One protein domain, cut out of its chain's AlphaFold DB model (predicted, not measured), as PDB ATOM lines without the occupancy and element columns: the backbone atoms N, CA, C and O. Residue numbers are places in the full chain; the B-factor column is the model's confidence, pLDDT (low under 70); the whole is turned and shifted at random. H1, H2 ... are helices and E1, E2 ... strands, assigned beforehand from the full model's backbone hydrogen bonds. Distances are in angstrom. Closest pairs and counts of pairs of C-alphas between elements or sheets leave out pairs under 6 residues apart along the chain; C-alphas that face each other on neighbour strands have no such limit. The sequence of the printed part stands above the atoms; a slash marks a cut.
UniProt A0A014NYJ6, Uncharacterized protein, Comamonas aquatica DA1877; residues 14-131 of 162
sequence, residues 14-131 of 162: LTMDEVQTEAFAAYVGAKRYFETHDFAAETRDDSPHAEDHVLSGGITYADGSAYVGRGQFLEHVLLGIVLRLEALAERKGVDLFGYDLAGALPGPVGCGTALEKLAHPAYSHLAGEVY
ATOM      1  N   LEU A  14     -43.392  -3.933   9.259       87.00
ATOM      2  CA  LEU A  14     -42.903  -3.767   7.888       87.00
ATOM      3  C   LEU A  14     -42.611  -5.127   7.257       87.00
ATOM      4  O   LEU A  14     -41.884  -5.946   7.817       87.00
ATOM      5  N   THR A  15     -43.114  -5.342   6.049       89.44
ATOM      6  CA  THR A  15     -42.688  -6.466   5.209       89.44
ATOM      7  C   THR A  15     -41.442  -6.096   4.405       89.44
ATOM      8  O   THR A  15     -41.172  -4.923   4.141       89.44
ATOM      9  N   MET A  16     -40.674  -7.103   3.979       88.69
ATOM     10  CA  MET A  16     -39.503  -6.868   3.128       88.69
ATOM     11  C   MET A  16     -39.892  -6.223   1.791       88.69
ATOM     12  O   MET A  16     -39.194  -5.326   1.326       88.69
ATOM     13  N   ASP A  17     -41.022  -6.633   1.214       88.94
ATOM     14  CA  ASP A  17     -41.524  -6.109  -0.060       88.94
ATOM     15  C   ASP A  17     -41.874  -4.619   0.043       88.94
ATOM     16  O   ASP A  17     -41.522  -3.834  -0.840       88.94
ATOM     17  N   GLU A  18     -42.499  -4.198   1.148       89.81
ATOM     18  CA  GLU A  18     -42.763  -2.782   1.422       89.81
ATOM     19  C   GLU A  18     -41.458  -1.986   1.535       89.81
ATOM     20  O   GLU A  18     -41.306  -0.955   0.884       89.81
ATOM     21  N   VAL A  19     -40.479  -2.484   2.299       89.44
ATOM     22  CA  VAL A  19     -39.182  -1.803   2.458       89.44
ATOM     23  C   VAL A  19     -38.459  -1.668   1.118       89.44
ATOM     24  O   VAL A  19     -37.948  -0.596   0.797       89.44
ATOM     25  N   GLN A  20     -38.427  -2.735   0.317       89.81
ATOM     26  CA  GLN A  20     -37.801  -2.724  -1.005       89.81
ATOM     27  C   GLN A  20     -38.502  -1.755  -1.958       89.81
ATOM     28  O   GLN A  20     -37.828  -0.994  -2.654       89.81
ATOM     29  N   THR A  21     -39.835  -1.748  -1.960       88.94
ATOM     30  CA  THR A  21     -40.639  -0.865  -2.814       88.94
ATOM     31  C   THR A  21     -40.395   0.599  -2.469       88.94
ATOM     32  O   THR A  21     -40.082   1.395  -3.354       88.94
ATOM     33  N   GLU A  22     -40.466   0.958  -1.185       90.81
ATOM     34  CA  GLU A  22     -40.260   2.341  -0.748       90.81
ATOM     35  C   GLU A  22     -38.811   2.799  -0.968       90.81
ATOM     36  O   GLU A  22     -38.577   3.927  -1.412       90.81
ATOM     37  N   ALA A  23     -37.827   1.921  -0.745       89.88
ATOM     38  CA  ALA A  23     -36.426   2.246  -0.994       89.88
ATOM     39  C   ALA A  23     -36.114   2.421  -2.485       89.88
ATOM     40  O   ALA A  23     -35.381   3.336  -2.872       89.88
ATOM     41  N   PHE A  24     -36.696   1.580  -3.341       89.62
ATOM     42  CA  PHE A  24     -36.561   1.726  -4.784       89.62
ATOM     43  C   PHE A  24     -37.245   3.005  -5.282       89.62
ATOM     44  O   PHE A  24     -36.665   3.738  -6.083       89.62
ATOM     45  N   ALA A  25     -38.429   3.331  -4.760       87.50
ATOM     46  CA  ALA A  25     -39.139   4.565  -5.089       87.50
ATOM     47  C   ALA A  25     -38.347   5.818  -4.701       87.50
ATOM     48  O   ALA A  25     -38.241   6.746  -5.503       87.50
ATOM     49  N   ALA A  26     -37.712   5.818  -3.526       89.94
ATOM     50  CA  ALA A  26     -36.804   6.884  -3.112       89.94
ATOM     51  C   ALA A  26     -35.623   7.054  -4.083       89.94
ATOM     52  O   ALA A  26     -35.313   8.174  -4.491       89.94
ATOM     53  N   TYR A  27     -34.997   5.950  -4.505       89.94
ATOM     54  CA  TYR A  27     -33.913   5.981  -5.489       89.94
ATOM     55  C   TYR A  27     -34.365   6.554  -6.839       89.94
ATOM     56  O   TYR A  27     -33.693   7.423  -7.399       89.94
ATOM     57  N   VAL A  28     -35.507   6.097  -7.359       86.81
ATOM     58  CA  VAL A  28     -36.066   6.582  -8.630       86.81
ATOM     59  C   VAL A  28     -36.429   8.064  -8.537       86.81
ATOM     60  O   VAL A  28     -36.106   8.827  -9.449       86.81
ATOM     61  N   GLY A  29     -37.051   8.486  -7.434       84.94
ATOM     62  CA  GLY A  29     -37.411   9.879  -7.181       84.94
ATOM     63  C   GLY A  29     -36.194  10.799  -7.143       84.94
ATOM     64  O   GLY A  29     -36.152  11.801  -7.861       84.94
ATOM     65  N   ALA A  30     -35.161  10.416  -6.386       85.94
ATOM     66  CA  ALA A  30     -33.894  11.139  -6.344       85.94
ATOM     67  C   ALA A  30     -33.243  11.196  -7.733       85.94
ATOM     68  O   ALA A  30     -32.853  12.264  -8.193       85.94
ATOM     69  N   LYS A  31     -33.184  10.075  -8.458       85.56
ATOM     70  CA  LYS A  31     -32.599  10.041  -9.806       85.56
ATOM     71  C   LYS A  31     -33.310  11.014 -10.744       85.56
ATOM     72  O   LYS A  31     -32.649  11.810 -11.405       85.56
ATOM     73  N   ARG A  32     -34.645  11.000 -10.755       80.81
ATOM     74  CA  ARG A  32     -35.449  11.896 -11.590       80.81
ATOM     75  C   ARG A  32     -35.208  13.364 -11.250       80.81
ATOM     76  O   ARG A  32     -35.107  14.170 -12.170       80.81
ATOM     77  N   TYR A  33     -35.111  13.709  -9.967       82.31
ATOM     78  CA  TYR A  33     -34.774  15.068  -9.548       82.31
ATOM     79  C   TYR A  33     -33.426  15.493 -10.135       82.31
ATOM     80  O   TYR A  33     -33.376  16.459 -10.879       82.31
ATOM     81  N   PHE A  34     -32.365  14.708  -9.954       79.44
ATOM     82  CA  PHE A  34     -31.044  15.062 -10.489       79.44
ATOM     83  C   PHE A  34     -30.964  15.072 -12.026       79.44
ATOM     84  O   PHE A  34     -30.117  15.763 -12.583       79.44
ATOM     85  N   GLU A  35     -31.819  14.322 -12.723       77.62
ATOM     86  CA  GLU A  35     -31.884  14.326 -14.192       77.62
ATOM     87  C   GLU A  35     -32.653  15.521 -14.769       77.62
ATOM     88  O   GLU A  35     -32.439  15.877 -15.928       77.62
ATOM     89  N   THR A  36     -33.575  16.110 -14.004       74.56
ATOM     90  CA  THR A  36     -34.531  17.109 -14.518       74.56
ATOM     91  C   THR A  36     -34.449  18.464 -13.833       74.56
ATOM     92  O   THR A  36     -34.958  19.443 -14.375       74.56
ATOM     93  N   HIS A  37     -33.826  18.531 -12.660       75.31
ATOM     94  CA  HIS A  37     -33.707  19.754 -11.889       75.31
ATOM     95  C   HIS A  37     -32.704  20.702 -12.535       75.31
ATOM     96  O   HIS A  37     -31.579  20.328 -12.874       75.31
ATOM     97  N   ASP A  38     -33.127  21.950 -12.702       71.81
ATOM     98  CA  ASP A  38     -32.295  23.003 -13.261       71.81
ATOM     99  C   ASP A  38     -31.438  23.624 -12.151       71.81
ATOM    100  O   ASP A  38     -31.737  24.685 -11.601       71.81
ATOM    101  N   PHE A  39     -30.352  22.929 -11.813       71.06
ATOM    102  CA  PHE A  39     -29.374  23.392 -10.827       71.06
ATOM    103  C   PHE A  39     -28.736  24.733 -11.210       71.06
ATOM    104  O   PHE A  39     -28.297  25.472 -10.333       71.06
ATOM    105  N   ALA A  40     -28.683  25.069 -12.504       63.91
ATOM    106  CA  ALA A  40     -28.184  26.366 -12.940       63.91
ATOM    107  C   ALA A  40     -29.172  27.476 -12.557       63.91
ATOM    108  O   ALA A  40     -28.758  28.499 -12.014       63.91
ATOM    109  N   ALA A  41     -30.476  27.265 -12.763       64.31
ATOM    110  CA  ALA A  41     -31.509  28.219 -12.366       64.31
ATOM    111  C   ALA A  41     -31.595  28.437 -10.847       64.31
ATOM    112  O   ALA A  41     -31.816  29.569 -10.425       64.31
ATOM    113  N   GLU A  42     -31.371  27.409 -10.025       62.28
ATOM    114  CA  GLU A  42     -31.370  27.534  -8.555       62.28
ATOM    115  C   GLU A  42     -30.272  28.478  -8.038       62.28
ATOM    116  O   GLU A  42     -30.443  29.154  -7.028       62.28
ATOM    117  N   THR A  43     -29.160  28.584  -8.764       56.97
ATOM    118  CA  THR A  43     -28.035  29.458  -8.397       56.97
ATOM    119  C   THR A  43     -28.157  30.897  -8.910       56.97
ATOM    120  O   THR A  43     -27.280  31.709  -8.624       56.97
ATOM    121  N   ARG A  44     -29.221  31.240  -9.658       52.75
ATOM    122  CA  ARG A  44     -29.368  32.547 -10.333       52.75
ATOM    123  C   ARG A  44     -29.840  33.706  -9.449       52.75
ATOM    124  O   ARG A  44     -29.771  34.839  -9.915       52.75
ATOM    125  N   ASP A  45     -30.258  33.457  -8.210       43.16
ATOM    126  CA  ASP A  45     -30.564  34.521  -7.244       43.16
ATOM    127  C   ASP A  45     -29.306  34.855  -6.425       43.16
ATOM    128  O   ASP A  45     -28.882  34.075  -5.573       43.16
ATOM    129  N   ASP A  46     -28.701  36.011  -6.711       45.03
ATOM    130  CA  ASP A  46     -27.806  36.831  -5.871       45.03
ATOM    131  C   ASP A  46     -26.587  36.169  -5.185       45.03
ATOM    132  O   ASP A  46     -25.847  36.828  -4.448       45.03
ATOM    133  N   SER A  47     -26.320  34.890  -5.431       42.16
ATOM    134  CA  SER A  47     -25.175  34.170  -4.888       42.16
ATOM    135  C   SER A  47     -23.953  34.415  -5.781       42.16
ATOM    136  O   SER A  47     -24.043  34.211  -6.993       42.16
ATOM    137  N   PRO A  48     -22.788  34.831  -5.244       41.69
ATOM    138  CA  PRO A  48     -21.600  35.209  -6.025       41.69
ATOM    139  C   PRO A  48     -20.911  34.043  -6.774       41.69
ATOM    140  O   PRO A  48     -19.722  34.117  -7.076       41.69
ATOM    141  N   HIS A  49     -21.629  32.958  -7.069       42.62
ATOM    142  CA  HIS A  49     -21.072  31.668  -7.472       42.62
ATOM    143  C   HIS A  49     -21.684  31.054  -8.741       42.62
ATOM    144  O   HIS A  49     -21.291  29.946  -9.116       42.62
ATOM    145  N   ALA A  50     -22.596  31.748  -9.425       41.88
ATOM    146  CA  ALA A  50     -23.168  31.265 -10.678       41.88
ATOM    147  C   ALA A  50     -22.256  31.593 -11.873       41.88
ATOM    148  O   ALA A  50     -22.155  32.749 -12.271       41.88
ATOM    149  N   GLU A  51     -21.573  30.581 -12.414       46.50
ATOM    150  CA  GLU A  51     -21.733  30.141 -13.812       46.50
ATOM    151  C   GLU A  51     -20.760  29.005 -14.189       46.50
ATOM    152  O   GLU A  51     -19.570  29.032 -13.878       46.50
ATOM    153  N   ASP A  52     -21.359  28.015 -14.859       52.84
ATOM    154  CA  ASP A  52     -20.844  27.018 -15.799       52.84
ATOM    155  C   ASP A  52     -19.477  26.387 -15.558       52.84
ATOM    156  O   ASP A  52     -18.499  26.908 -16.059       52.84
ATOM    157  N   HIS A  53     -19.446  25.153 -15.024       41.84
ATOM    158  CA  HIS A  53     -18.632  24.058 -15.583       41.84
ATOM    159  C   HIS A  53     -19.217  22.681 -15.190       41.84
ATOM    160  O   HIS A  53     -19.140  22.239 -14.047       41.84
ATOM    161  N   VAL A  54     -19.789  21.953 -16.155       45.91
ATOM    162  CA  VAL A  54     -20.139  20.530 -15.980       45.91
ATOM    163  C   VAL A  54     -18.863  19.706 -16.173       45.91
ATOM    164  O   VAL A  54     -18.483  19.385 -17.300       45.91
ATOM    165  N   LEU A  55     -18.165  19.382 -15.084       42.19
ATOM    166  CA  LEU A  55     -17.098  18.379 -15.112       42.19
ATOM    167  C   LEU A  55     -17.705  16.973 -15.061       42.19
ATOM    168  O   LEU A  55     -18.806  16.760 -14.557       42.19
ATOM    169  N   SER A  56     -16.979  15.984 -15.585       41.97
ATOM    170  CA  SER A  56     -17.432  14.592 -15.635       41.97
ATOM    171  C   SER A  56     -17.705  14.034 -14.227       41.97
ATOM    172  O   SER A  56     -16.802  13.510 -13.573       41.97
ATOM    173  N   GLY A  57     -18.952  14.135 -13.761       54.84
ATOM    174  CA  GLY A  57     -19.426  13.556 -12.501       54.84
ATOM    175  C   GLY A  57     -20.021  14.521 -11.468       54.84
ATOM    176  O   GLY A  57     -20.380  14.038 -10.393       54.84
ATOM    177  N   GLY A  58     -20.148  15.823 -11.753       59.47
ATOM    178  CA  GLY A  58     -20.795  16.781 -10.848       59.47
ATOM    179  C   GLY A  58     -20.973  18.180 -11.446       59.47
ATOM    180  O   GLY A  58     -20.452  18.486 -12.516       59.47
ATOM    181  N   ILE A  59     -21.717  19.018 -10.733       65.38
ATOM    182  CA  ILE A  59     -21.930  20.439 -11.015       65.38
ATOM    183  C   ILE A  59     -20.982  21.211 -10.105       65.38
ATOM    184  O   ILE A  59     -20.911  20.902  -8.913       65.38
ATOM    185  N   THR A  60     -20.236  22.174 -10.638       61.97
ATOM    186  CA  THR A  60     -19.330  23.024  -9.852       61.97
ATOM    187  C   THR A  60     -19.820  24.463  -9.803       61.97
ATOM    188  O   THR A  60     -20.503  24.922 -10.716       61.97
ATOM    189  N   TYR A  61     -19.429  25.181  -8.754       60.56
ATOM    190  CA  TYR A  61     -19.494  26.639  -8.720       60.56
ATOM    191  C   TYR A  61     -18.465  27.256  -9.687       60.56
ATOM    192  O   TYR A  61     -17.557  26.567 -10.163       60.56
ATOM    193  N   ALA A  62     -18.570  28.565  -9.939       61.12
ATOM    194  CA  ALA A  62     -17.658  29.303 -10.824       61.12
ATOM    195  C   ALA A  62     -16.172  29.244 -10.398       61.12
ATOM    196  O   ALA A  62     -15.273  29.386 -11.223       61.12
ATOM    197  N   ASP A  63     -15.895  29.016  -9.110       60.00
ATOM    198  CA  ASP A  63     -14.536  28.859  -8.573       60.00
ATOM    199  C   ASP A  63     -13.957  27.439  -8.755       60.00
ATOM    200  O   ASP A  63     -12.835  27.158  -8.326       60.00
ATOM    201  N   GLY A  64     -14.709  26.542  -9.402       58.50
ATOM    202  CA  GLY A  64     -14.333  25.153  -9.660       58.50
ATOM    203  C   GLY A  64     -14.561  24.200  -8.484       58.50
ATOM    204  O   GLY A  64     -14.257  23.011  -8.606       58.50
ATOM    205  N   SER A  65     -15.095  24.674  -7.352       62.22
ATOM    206  CA  SER A  65     -15.471  23.814  -6.227       62.22
ATOM    207  C   SER A  65     -16.770  23.047  -6.508       62.22
ATOM    208  O   SER A  65     -17.621  23.482  -7.282       62.22
ATOM    209  N   ALA A  66     -16.922  21.858  -5.919       63.03
ATOM    210  CA  ALA A  66     -18.084  21.004  -6.161       63.03
ATOM    211  C   ALA A  66     -19.354  21.597  -5.528       63.03
ATOM    212  O   ALA A  66     -19.401  21.800  -4.318       63.03
ATOM    213  N   TYR A  67     -20.386  21.811  -6.342       67.50
ATOM    214  CA  TYR A  67     -21.714  22.228  -5.902       67.50
ATOM    215  C   TYR A  67     -22.600  21.005  -5.652       67.50
ATOM    216  O   TYR A  67     -23.027  20.759  -4.527       67.50
ATOM    217  N   VAL A  68     -22.813  20.184  -6.683       71.56
ATOM    218  CA  VAL A  68     -23.676  18.999  -6.615       71.56
ATOM    219  C   VAL A  68     -22.943  17.797  -7.190       71.56
ATOM    220  O   VAL A  68     -22.413  17.841  -8.299       71.56
ATOM    221  N   GLY A  69     -22.915  16.692  -6.450       69.44
ATOM    222  CA  GLY A  69     -22.263  15.468  -6.898       69.44
ATOM    223  C   GLY A  69     -22.925  14.200  -6.376       69.44
ATOM    224  O   GLY A  69     -24.051  14.194  -5.881       69.44
ATOM    225  N   ARG A  70     -22.185  13.091  -6.463       78.19
ATOM    226  CA  ARG A  70     -22.643  11.766  -6.003       78.19
ATOM    227  C   ARG A  70     -23.036  11.749  -4.521       78.19
ATOM    228  O   ARG A  70     -23.906  10.970  -4.150       78.19
ATOM    229  N   GLY A  71     -22.402  12.594  -3.703       77.38
ATOM    230  CA  GLY A  71     -22.730  12.764  -2.286       77.38
ATOM    231  C   GLY A  71     -24.157  13.272  -2.094       77.38
ATOM    232  O   GLY A  71     -24.965  12.559  -1.509       77.38
ATOM    233  N   GLN A  72     -24.502  14.423  -2.685       77.88
ATOM    234  CA  GLN A  72     -25.868  14.956  -2.611       77.88
ATOM    235  C   GLN A  72     -26.917  14.006  -3.197       77.88
ATOM    236  O   GLN A  72     -28.035  13.944  -2.688       77.88
ATOM    237  N   PHE A  73     -26.575  13.250  -4.246       82.44
ATOM    238  CA  PHE A  73     -27.475  12.221  -4.767       82.44
ATOM    239  C   PHE A  73     -27.784  11.159  -3.703       82.44
ATOM    240  O   PHE A  73     -28.949  10.866  -3.451       82.44
ATOM    241  N   LEU A  74     -26.757  10.615  -3.040       84.38
ATOM    242  CA  LEU A  74     -26.943   9.639  -1.963       84.38
ATOM    243  C   LEU A  74     -27.718  10.224  -0.778       84.38
ATOM    244  O   LEU A  74     -28.562   9.532  -0.215       84.38
ATOM    245  N   GLU A  75     -27.482  11.489  -0.430       83.94
ATOM    246  CA  GLU A  75     -28.251  12.190   0.603       83.94
ATOM    247  C   GLU A  75     -29.741  12.261   0.248       83.94
ATOM    248  O   GLU A  75     -30.574  11.946   1.094       83.94
ATOM    249  N   HIS A  76     -30.090  12.571  -1.006       84.56
ATOM    250  CA  HIS A  76     -31.486  12.580  -1.461       84.56
ATOM    251  C   HIS A  76     -32.117  11.186  -1.456       84.56
ATOM    252  O   HIS A  76     -33.288  11.047  -1.107       84.56
ATOM    253  N   VAL A  77     -31.356  10.143  -1.806       88.75
ATOM    254  CA  VAL A  77     -31.836   8.756  -1.712       88.75
ATOM    255  C   VAL A  77     -32.147   8.398  -0.259       88.75
ATOM    256  O   VAL A  77     -33.229   7.891   0.026       88.75
ATOM    257  N   LEU A  78     -31.231   8.685   0.669       87.94
ATOM    258  CA  LEU A  78     -31.417   8.408   2.096       87.94
ATOM    259  C   LEU A  78     -32.586   9.207   2.682       87.94
ATOM    260  O   LEU A  78     -33.410   8.641   3.398       87.94
ATOM    261  N   LEU A  79     -32.693  10.488   2.327       85.88
ATOM    262  CA  LEU A  79     -33.821  11.348   2.682       85.88
ATOM    263  C   LEU A  79     -35.147  10.748   2.206       85.88
ATOM    264  O   LEU A  79     -36.086  10.619   2.989       85.88
ATOM    265  N   GLY A  80     -35.211  10.344   0.935       88.69
ATOM    266  CA  GLY A  80     -36.389   9.705   0.364       88.69
ATOM    267  C   GLY A  80     -36.756   8.420   1.099       88.69
ATOM    268  O   GLY A  80     -37.921   8.235   1.429       88.69
ATOM    269  N   ILE A  81     -35.785   7.557   1.416       90.06
ATOM    270  CA  ILE A  81     -36.036   6.310   2.157       90.06
ATOM    271  C   ILE A  81     -36.684   6.616   3.509       90.06
ATOM    272  O   ILE A  81     -37.710   6.026   3.839       90.06
ATOM    273  N   VAL A  82     -36.110   7.549   4.272       88.88
ATOM    274  CA  VAL A  82     -36.621   7.930   5.596       88.88
ATOM    275  C   VAL A  82     -38.051   8.455   5.490       88.88
ATOM    276  O   VAL A  82     -38.947   7.881   6.104       88.88
ATOM    277  N   LEU A  83     -38.286   9.482   4.665       86.69
ATOM    278  CA  LEU A  83     -39.608  10.104   4.537       86.69
ATOM    279  C   LEU A  83     -40.669   9.112   4.057       86.69
ATOM    280  O   LEU A  83     -41.811   9.150   4.507       86.69
ATOM    281  N   ARG A  84     -40.314   8.203   3.147       90.25
ATOM    282  CA  ARG A  84     -41.260   7.213   2.627       90.25
ATOM    283  C   ARG A  84     -41.598   6.131   3.643       90.25
ATOM    284  O   ARG A  84     -42.762   5.743   3.721       90.25
ATOM    285  N   LEU A  85     -40.631   5.676   4.441       89.44
ATOM    286  CA  LEU A  85     -40.882   4.717   5.521       89.44
ATOM    287  C   LEU A  85     -41.679   5.344   6.671       89.44
ATOM    288  O   LEU A  85     -42.578   4.692   7.200       89.44
ATOM    289  N   GLU A  86     -41.416   6.607   7.019       87.88
ATOM    290  CA  GLU A  86     -42.246   7.363   7.968       87.88
ATOM    291  C   GLU A  86     -43.676   7.520   7.440       87.88
ATOM    292  O   GLU A  86     -44.635   7.195   8.134       87.88
ATOM    293  N   ALA A  87     -43.838   7.911   6.173       88.44
ATOM    294  CA  ALA A  87     -45.153   8.019   5.550       88.44
ATOM    295  C   ALA A  87     -45.883   6.664   5.472       88.44
ATOM    296  O   ALA A  87     -47.107   6.612   5.598       88.44
ATOM    297  N   LEU A  88     -45.161   5.556   5.276       89.56
ATOM    298  CA  LEU A  88     -45.727   4.207   5.339       89.56
ATOM    299  C   LEU A  88     -46.181   3.856   6.764       89.56
ATOM    300  O   LEU A  88     -47.269   3.304   6.927       89.56
ATOM    301  N   ALA A  89     -45.397   4.209   7.786       87.56
ATOM    302  CA  ALA A  89     -45.788   4.054   9.186       87.56
ATOM    303  C   ALA A  89     -47.078   4.828   9.491       87.56
ATOM    304  O   ALA A  89     -48.028   4.248  10.019       87.56
ATOM    305  N   GLU A  90     -47.153   6.093   9.063       87.44
ATOM    306  CA  GLU A  90     -48.344   6.940   9.191       87.44
ATOM    307  C   GLU A  90     -49.569   6.300   8.516       87.44
ATOM    308  O   GLU A  90     -50.620   6.169   9.148       87.44
ATOM    309  N   ARG A  91     -49.435   5.814   7.269       88.06
ATOM    310  CA  ARG A  91     -50.519   5.108   6.549       88.06
ATOM    311  C   ARG A  91     -50.994   3.847   7.274       88.06
ATOM    312  O   ARG A  91     -52.174   3.512   7.198       88.06
ATOM    313  N   LYS A  92     -50.093   3.151   7.972       88.56
ATOM    314  CA  LYS A  92     -50.392   1.934   8.748       88.56
ATOM    315  C   LYS A  92     -50.841   2.231  10.183       88.56
ATOM    316  O   LYS A  92     -51.151   1.296  10.920       88.56
ATOM    317  N   GLY A  93     -50.895   3.503  10.589       85.69
ATOM    318  CA  GLY A  93     -51.243   3.911  11.954       85.69
ATOM    319  C   GLY A  93     -50.205   3.493  13.001       85.69
ATOM    320  O   GLY A  93     -50.551   3.312  14.170       85.69
ATOM    321  N   VAL A  94     -48.952   3.292  12.588       84.88
ATOM    322  CA  VAL A  94     -47.833   2.945  13.467       84.88
ATOM    323  C   VAL A  94     -47.204   4.237  13.978       84.88
ATOM    324  O   VAL A  94     -46.689   5.039  13.206       84.88
ATOM    325  N   ASP A  95     -47.244   4.423  15.294       78.25
ATOM    326  CA  ASP A  95     -46.633   5.568  15.968       78.25
ATOM    327  C   ASP A  95     -45.132   5.320  16.199       78.25
ATOM    328  O   ASP A  95     -44.743   4.427  16.964       78.25
ATOM    329  N   LEU A  96     -44.289   6.097  15.519       75.56
ATOM    330  CA  LEU A  96     -42.834   6.046  15.646       75.56
ATOM    331  C   LEU A  96     -42.397   6.908  16.840       75.56
ATOM    332  O   LEU A  96     -42.056   8.081  16.717       75.56
ATOM    333  N   PHE A  97     -42.409   6.314  18.032       62.75
ATOM    334  CA  PHE A  97     -42.048   7.025  19.258       62.75
ATOM    335  C   PHE A  97     -40.545   7.367  19.312       62.75
ATOM    336  O   PHE A  97     -39.689   6.487  19.225       62.75
ATOM    337  N   GLY A  98     -40.217   8.638  19.565       57.53
ATOM    338  CA  GLY A  98     -38.884   9.064  20.017       57.53
ATOM    339  C   GLY A  98     -37.864   9.431  18.935       57.53
ATOM    340  O   GLY A  98     -36.770   9.865  19.291       57.53
ATOM    341  N   TYR A  99     -38.207   9.325  17.652       52.62
ATOM    342  CA  TYR A  99     -37.392   9.851  16.556       52.62
ATOM    343  C   TYR A  99     -38.264  10.680  15.620       52.62
ATOM    344  O   TYR A  99     -38.925  10.150  14.738       52.62
ATOM    345  N   ASP A 100     -38.230  11.996  15.812       57.28
ATOM    346  CA  ASP A 100     -38.692  12.952  14.809       57.28
ATOM    347  C   ASP A 100     -37.569  13.119  13.768       57.28
ATOM    348  O   ASP A 100     -36.818  14.095  13.775       57.28
ATOM    349  N   LEU A 101     -37.355  12.089  12.941       54.12
ATOM    350  CA  LEU A 101     -36.382  12.128  11.840       54.12
ATOM    351  C   LEU A 101     -36.832  13.158  10.792       54.12
ATOM    352  O   LEU A 101     -36.011  13.922  10.280       54.12
ATOM    353  N   ALA A 102     -38.146  13.288  10.607       51.41
ATOM    354  CA  ALA A 102     -38.797  14.451  10.032       51.41
ATOM    355  C   ALA A 102     -38.314  15.783  10.667       51.41
ATOM    356  O   ALA A 102     -37.981  16.710   9.939       51.41
ATOM    357  N   GLY A 103     -38.230  15.929  11.982       51.72
ATOM    358  CA  GLY A 103     -37.731  17.133  12.663       51.72
ATOM    359  C   GLY A 103     -36.228  17.372  12.506       51.72
ATOM    360  O   GLY A 103     -35.779  18.517  12.556       51.72
ATOM    361  N   ALA A 104     -35.446  16.317  12.261       50.66
ATOM    362  CA  ALA A 104     -34.018  16.416  11.942       50.66
ATOM    363  C   ALA A 104     -33.757  16.937  10.515       50.66
ATOM    364  O   ALA A 104     -32.672  17.443  10.227       50.66
ATOM    365  N   LEU A 105     -34.752  16.838   9.633       58.97
ATOM    366  CA  LEU A 105     -34.710  17.298   8.250       58.97
ATOM    367  C   LEU A 105     -35.741  18.421   8.094       58.97
ATOM    368  O   LEU A 105     -36.916  18.122   7.858       58.97
ATOM    369  N   PRO A 106     -35.344  19.700   8.270       56.00
ATOM    370  CA  PRO A 106     -36.282  20.814   8.295       56.00
ATOM    371  C   PRO A 106     -37.086  20.819   6.999       56.00
ATOM    372  O   PRO A 106     -36.590  21.170   5.932       56.00
ATOM    373  N   GLY A 107     -38.333  20.366   7.106       60.69
ATOM    374  CA  GLY A 107     -39.271  20.432   6.009       60.69
ATOM    375  C   GLY A 107     -39.728  21.876   5.808       60.69
ATOM    376  O   GLY A 107     -39.502  22.731   6.670       60.69
ATOM    377  N   PRO A 108     -40.401  22.158   4.687       62.88
ATOM    378  CA  PRO A 108     -41.120  23.404   4.497       62.88
ATOM    379  C   PRO A 108     -41.963  23.735   5.731       62.88
ATOM    380  O   PRO A 108     -42.573  22.855   6.347       62.88
ATOM    381  N   VAL A 109     -41.981  25.016   6.100       68.19
ATOM    382  CA  VAL A 109     -42.740  25.502   7.255       68.19
ATOM    383  C   VAL A 109     -44.202  25.073   7.112       68.19
ATOM    384  O   VAL A 109     -44.849  25.399   6.121       68.19
ATOM    385  N   GLY A 110     -44.722  24.361   8.115       68.19
ATOM    386  CA  GLY A 110     -46.106  23.880   8.132       68.19
ATOM    387  C   GLY A 110     -46.305  22.424   7.703       68.19
ATOM    388  O   GLY A 110     -47.437  21.961   7.771       68.19
ATOM    389  N   CYS A 111     -45.252  21.693   7.322       74.50
ATOM    390  CA  CYS A 111     -45.318  20.245   7.097       74.50
ATOM    391  C   CYS A 111     -44.889  19.486   8.366       74.50
ATOM    392  O   CYS A 111     -43.692  19.317   8.620       74.50
ATOM    393  N   GLY A 112     -45.863  19.060   9.171       75.62
ATOM    394  CA  GLY A 112     -45.666  18.353  10.438       75.62
ATOM    395  C   GLY A 112     -45.573  16.833  10.306       75.62
ATOM    396  O   GLY A 112     -45.065  16.193  11.221       75.62
ATOM    397  N   THR A 113     -46.020  16.261   9.185       83.50
ATOM    398  CA  THR A 113     -45.963  14.812   8.921       83.50
ATOM    399  C   THR A 113     -45.107  14.475   7.700       83.50
ATOM    400  O   THR A 113     -44.841  15.327   6.844       83.50
ATOM    401  N   ALA A 114     -44.668  13.225   7.585       85.69
ATOM    402  CA  ALA A 114     -43.928  12.755   6.420       85.69
ATOM    403  C   ALA A 114     -44.803  12.756   5.157       85.69
ATOM    404  O   ALA A 114     -44.330  13.132   4.081       85.69
ATOM    405  N   LEU A 115     -46.094  12.425   5.283       85.75
ATOM    406  CA  LEU A 115     -47.060  12.540   4.185       85.75
ATOM    407  C   LEU A 115     -47.192  13.982   3.678       85.75
ATOM    408  O   LEU A 115     -47.175  14.209   2.468       85.75
ATOM    409  N   GLU A 116     -47.276  14.963   4.578       85.88
ATOM    410  CA  GLU A 116     -47.339  16.384   4.210       85.88
ATOM    411  C   GLU A 116     -46.059  16.849   3.515       85.88
ATOM    412  O   GLU A 116     -46.119  17.594   2.536       85.88
ATOM    413  N   LYS A 117     -44.894  16.381   3.977       83.69
ATOM    414  CA  LYS A 117     -43.607  16.684   3.341       83.69
ATOM    415  C   LYS A 117     -43.533  16.115   1.935       83.69
ATOM    416  O   LYS A 117     -43.174  16.849   1.022       83.69
ATOM    417  N   LEU A 118     -43.917  14.855   1.742       86.31
ATOM    418  CA  LEU A 118     -43.953  14.219   0.422       86.31
ATOM    419  C   LEU A 118     -44.985  14.869  -0.510       86.31
ATOM    420  O   LEU A 118     -44.767  14.923  -1.715       86.31
ATOM    421  N   ALA A 119     -46.080  15.413   0.013       85.38
ATOM    422  CA  ALA A 119     -47.034  16.175  -0.790       85.38
ATOM    423  C   ALA A 119     -46.518  17.577  -1.173       85.38
ATOM    424  O   ALA A 119     -47.013  18.181  -2.128       85.38
ATOM    425  N   HIS A 120     -45.533  18.113  -0.449       84.06
ATOM    426  CA  HIS A 120     -45.027  19.455  -0.692       84.06
ATOM    427  C   HIS A 120     -44.215  19.530  -2.000       84.06
ATOM    428  O   HIS A 120     -43.380  18.658  -2.249       84.06
ATOM    429  N   PRO A 121     -44.349  20.600  -2.813       80.88
ATOM    430  CA  PRO A 121     -43.625  20.741  -4.083       80.88
ATOM    431  C   PRO A 121     -42.105  20.541  -3.998       80.88
ATOM    432  O   PRO A 121     -41.505  20.020  -4.930       80.88
ATOM    433  N   ALA A 122     -41.496  20.913  -2.870       75.75
ATOM    434  CA  ALA A 122     -40.062  20.736  -2.620       75.75
ATOM    435  C   ALA A 122     -39.611  19.261  -2.584       75.75
ATOM    436  O   ALA A 122     -38.486  18.963  -2.973       75.75
ATOM    437  N   TYR A 123     -40.474  18.336  -2.151       79.19
ATOM    438  CA  TYR A 123     -40.136  16.913  -1.996       79.19
ATOM    439  C   TYR A 123     -41.064  15.970  -2.763       79.19
ATOM    440  O   TYR A 123     -40.898  14.755  -2.686       79.19
ATOM    441  N   SER A 124     -42.001  16.492  -3.549       81.94
ATOM    442  CA  SER A 124     -42.948  15.685  -4.330       81.94
ATOM    443  C   SER A 124     -42.269  14.721  -5.303       81.94
ATOM    444  O   SER A 124     -42.798  13.649  -5.591       81.94
ATOM    445  N   HIS A 125     -41.051  15.031  -5.751       80.50
ATOM    446  CA  HIS A 125     -40.236  14.118  -6.550       80.50
ATOM    447  C   HIS A 125     -39.861  12.829  -5.794       80.50
ATOM    448  O   HIS A 125     -39.727  11.779  -6.419       80.50
ATOM    449  N   LEU A 126     -39.744  12.880  -4.461       81.88
ATOM    450  CA  LEU A 126     -39.511  11.720  -3.594       81.88
ATOM    451  C   LEU A 126     -40.795  10.934  -3.316       81.88
ATOM    452  O   LEU A 126     -40.709   9.803  -2.847       81.88
ATOM    453  N   ALA A 127     -41.972  11.499  -3.601       75.75
ATOM    454  CA  ALA A 127     -43.273  10.876  -3.358       75.75
ATOM    455  C   ALA A 127     -43.702   9.892  -4.455       75.75
ATOM    456  O   ALA A 127     -44.619   9.107  -4.231       75.75
ATOM    457  N   GLY A 128     -43.021   9.890  -5.609       68.12
ATOM    458  CA  GLY A 128     -43.382   9.083  -6.780       68.12
ATOM    459  C   GLY A 128     -43.684   7.616  -6.459       68.12
ATOM    460  O   GLY A 128     -43.048   7.004  -5.604       68.12
ATOM    461  N   GLU A 129     -44.675   7.049  -7.132       65.94
ATOM    462  CA  GLU A 129     -45.107   5.675  -6.894       65.94
ATOM    463  C   GLU A 129     -44.322   4.704  -7.774       65.94
ATOM    464  O   GLU A 129     -44.072   4.960  -8.957       65.94
ATOM    465  N   VAL A 130     -43.922   3.580  -7.182       65.44
ATOM    466  CA  VAL A 130     -43.334   2.457  -7.906       65.44
ATOM    467  C   VAL A 130     -44.395   1.388  -8.020       65.44
ATOM    468  O   VAL A 130     -44.870   0.854  -7.022       65.44
ATOM    469  N   TYR A 131     -44.710   1.060  -9.262       65.25
ATOM    470  CA  TYR A 131     -45.627  -0.007  -9.595       65.25
ATOM    471  C   TYR A 131     -44.837  -1.202 -10.106       65.25
ATOM    472  O   TYR A 131     -44.022  -1.076 -11.022       65.25
TER     473      TYR A 131
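This is residues 14 to 131 of the 162 residues of an uncharacterized protein of Comamonas aquatica DA1877 (UniProt A0A014NYJ6). What would one see first? Two long helices, H1 and H3, cross as an X, with the short helix H6 packed on both near the crossing and H5 packed on H3. At one end of the longest axis is a loose head made of the short H2, the unnamed stretch 43 to 57 and the small hairpin E1 and E2. What are the counts and the size? The printed part has 118 residues with six named helices and two named strands in the order H1 H2 E1 E2 H3 H4 H5 H6; it is mostly helix, and its one sheet, order E1 - E2, is antiparallel. It is only just compact, close to loose, with a radius of gyration of the C-alphas of 16.2 A and spans of 48 by 29 by 22 A.

Where do the elements before the second long helix lie? H1, residues 16 to 36, begins at C-alpha 16 (-39.503, -6.868, 3.128) and is 30.2 A long. H2 is residues 39 to 42, E1 residues 58 to 60 and E2 residues 66 to 68. What comes after them? H3, residues 70 to 91, begins at C-alpha 70 (-22.643, 11.766, -6.003) and is 31.3 A long. H4 is residues 101 to 104, H5 residues 114 to 119, and H6 residues 124 to 127, ending at C-alpha 127 (-43.273, 10.876, -3.358).

What does H1 touch? H1 and H3 touch at a steep tilt of 45 degrees, opposite ways, and their closest C-alphas, those of Ala 26 and Gly 80, are 4.5 A apart. With residues 25 to 33 alone H1 touches H6, closest at the C-alphas of Gly 29 and Leu 126, 4.5 A. How do the strands pair? E1 and E2 form an antiparallel hairpin, with N 59 and O 68 at 2.8 A and N 67 and O 59 at 2.8 A, within hydrogen-bond range. What else is at H3? With residues 83 to 90 alone it touches H5, closest at the C-alphas of Ala 87 and Ala 114, 5.0 A, at a steep tilt of 69.6 degrees, only just short of about perpendicular. H4 is close to H3 but not clearly touching, with the C-alphas of Leu 83 and Ala 102 closest at 7.1 A. How are the helix backbones? In H1, H3 and H5 every O i to N i+4 pair is within hydrogen-bond range; H2, H4 and H6 are too short for such a pair.

How far does it reach? The two C-alphas farthest apart, those of Asp 63 and Gly 93, are 48.9 A apart. Is it cut, and which link is long? The printed part has no cut, and the link from H2 to E1 is long, with 15 residues. Where is confidence low? The model's pLDDT is under 70 at residues 40 to 67, residue 69, residues 97 to 110 and residues 128 to 131.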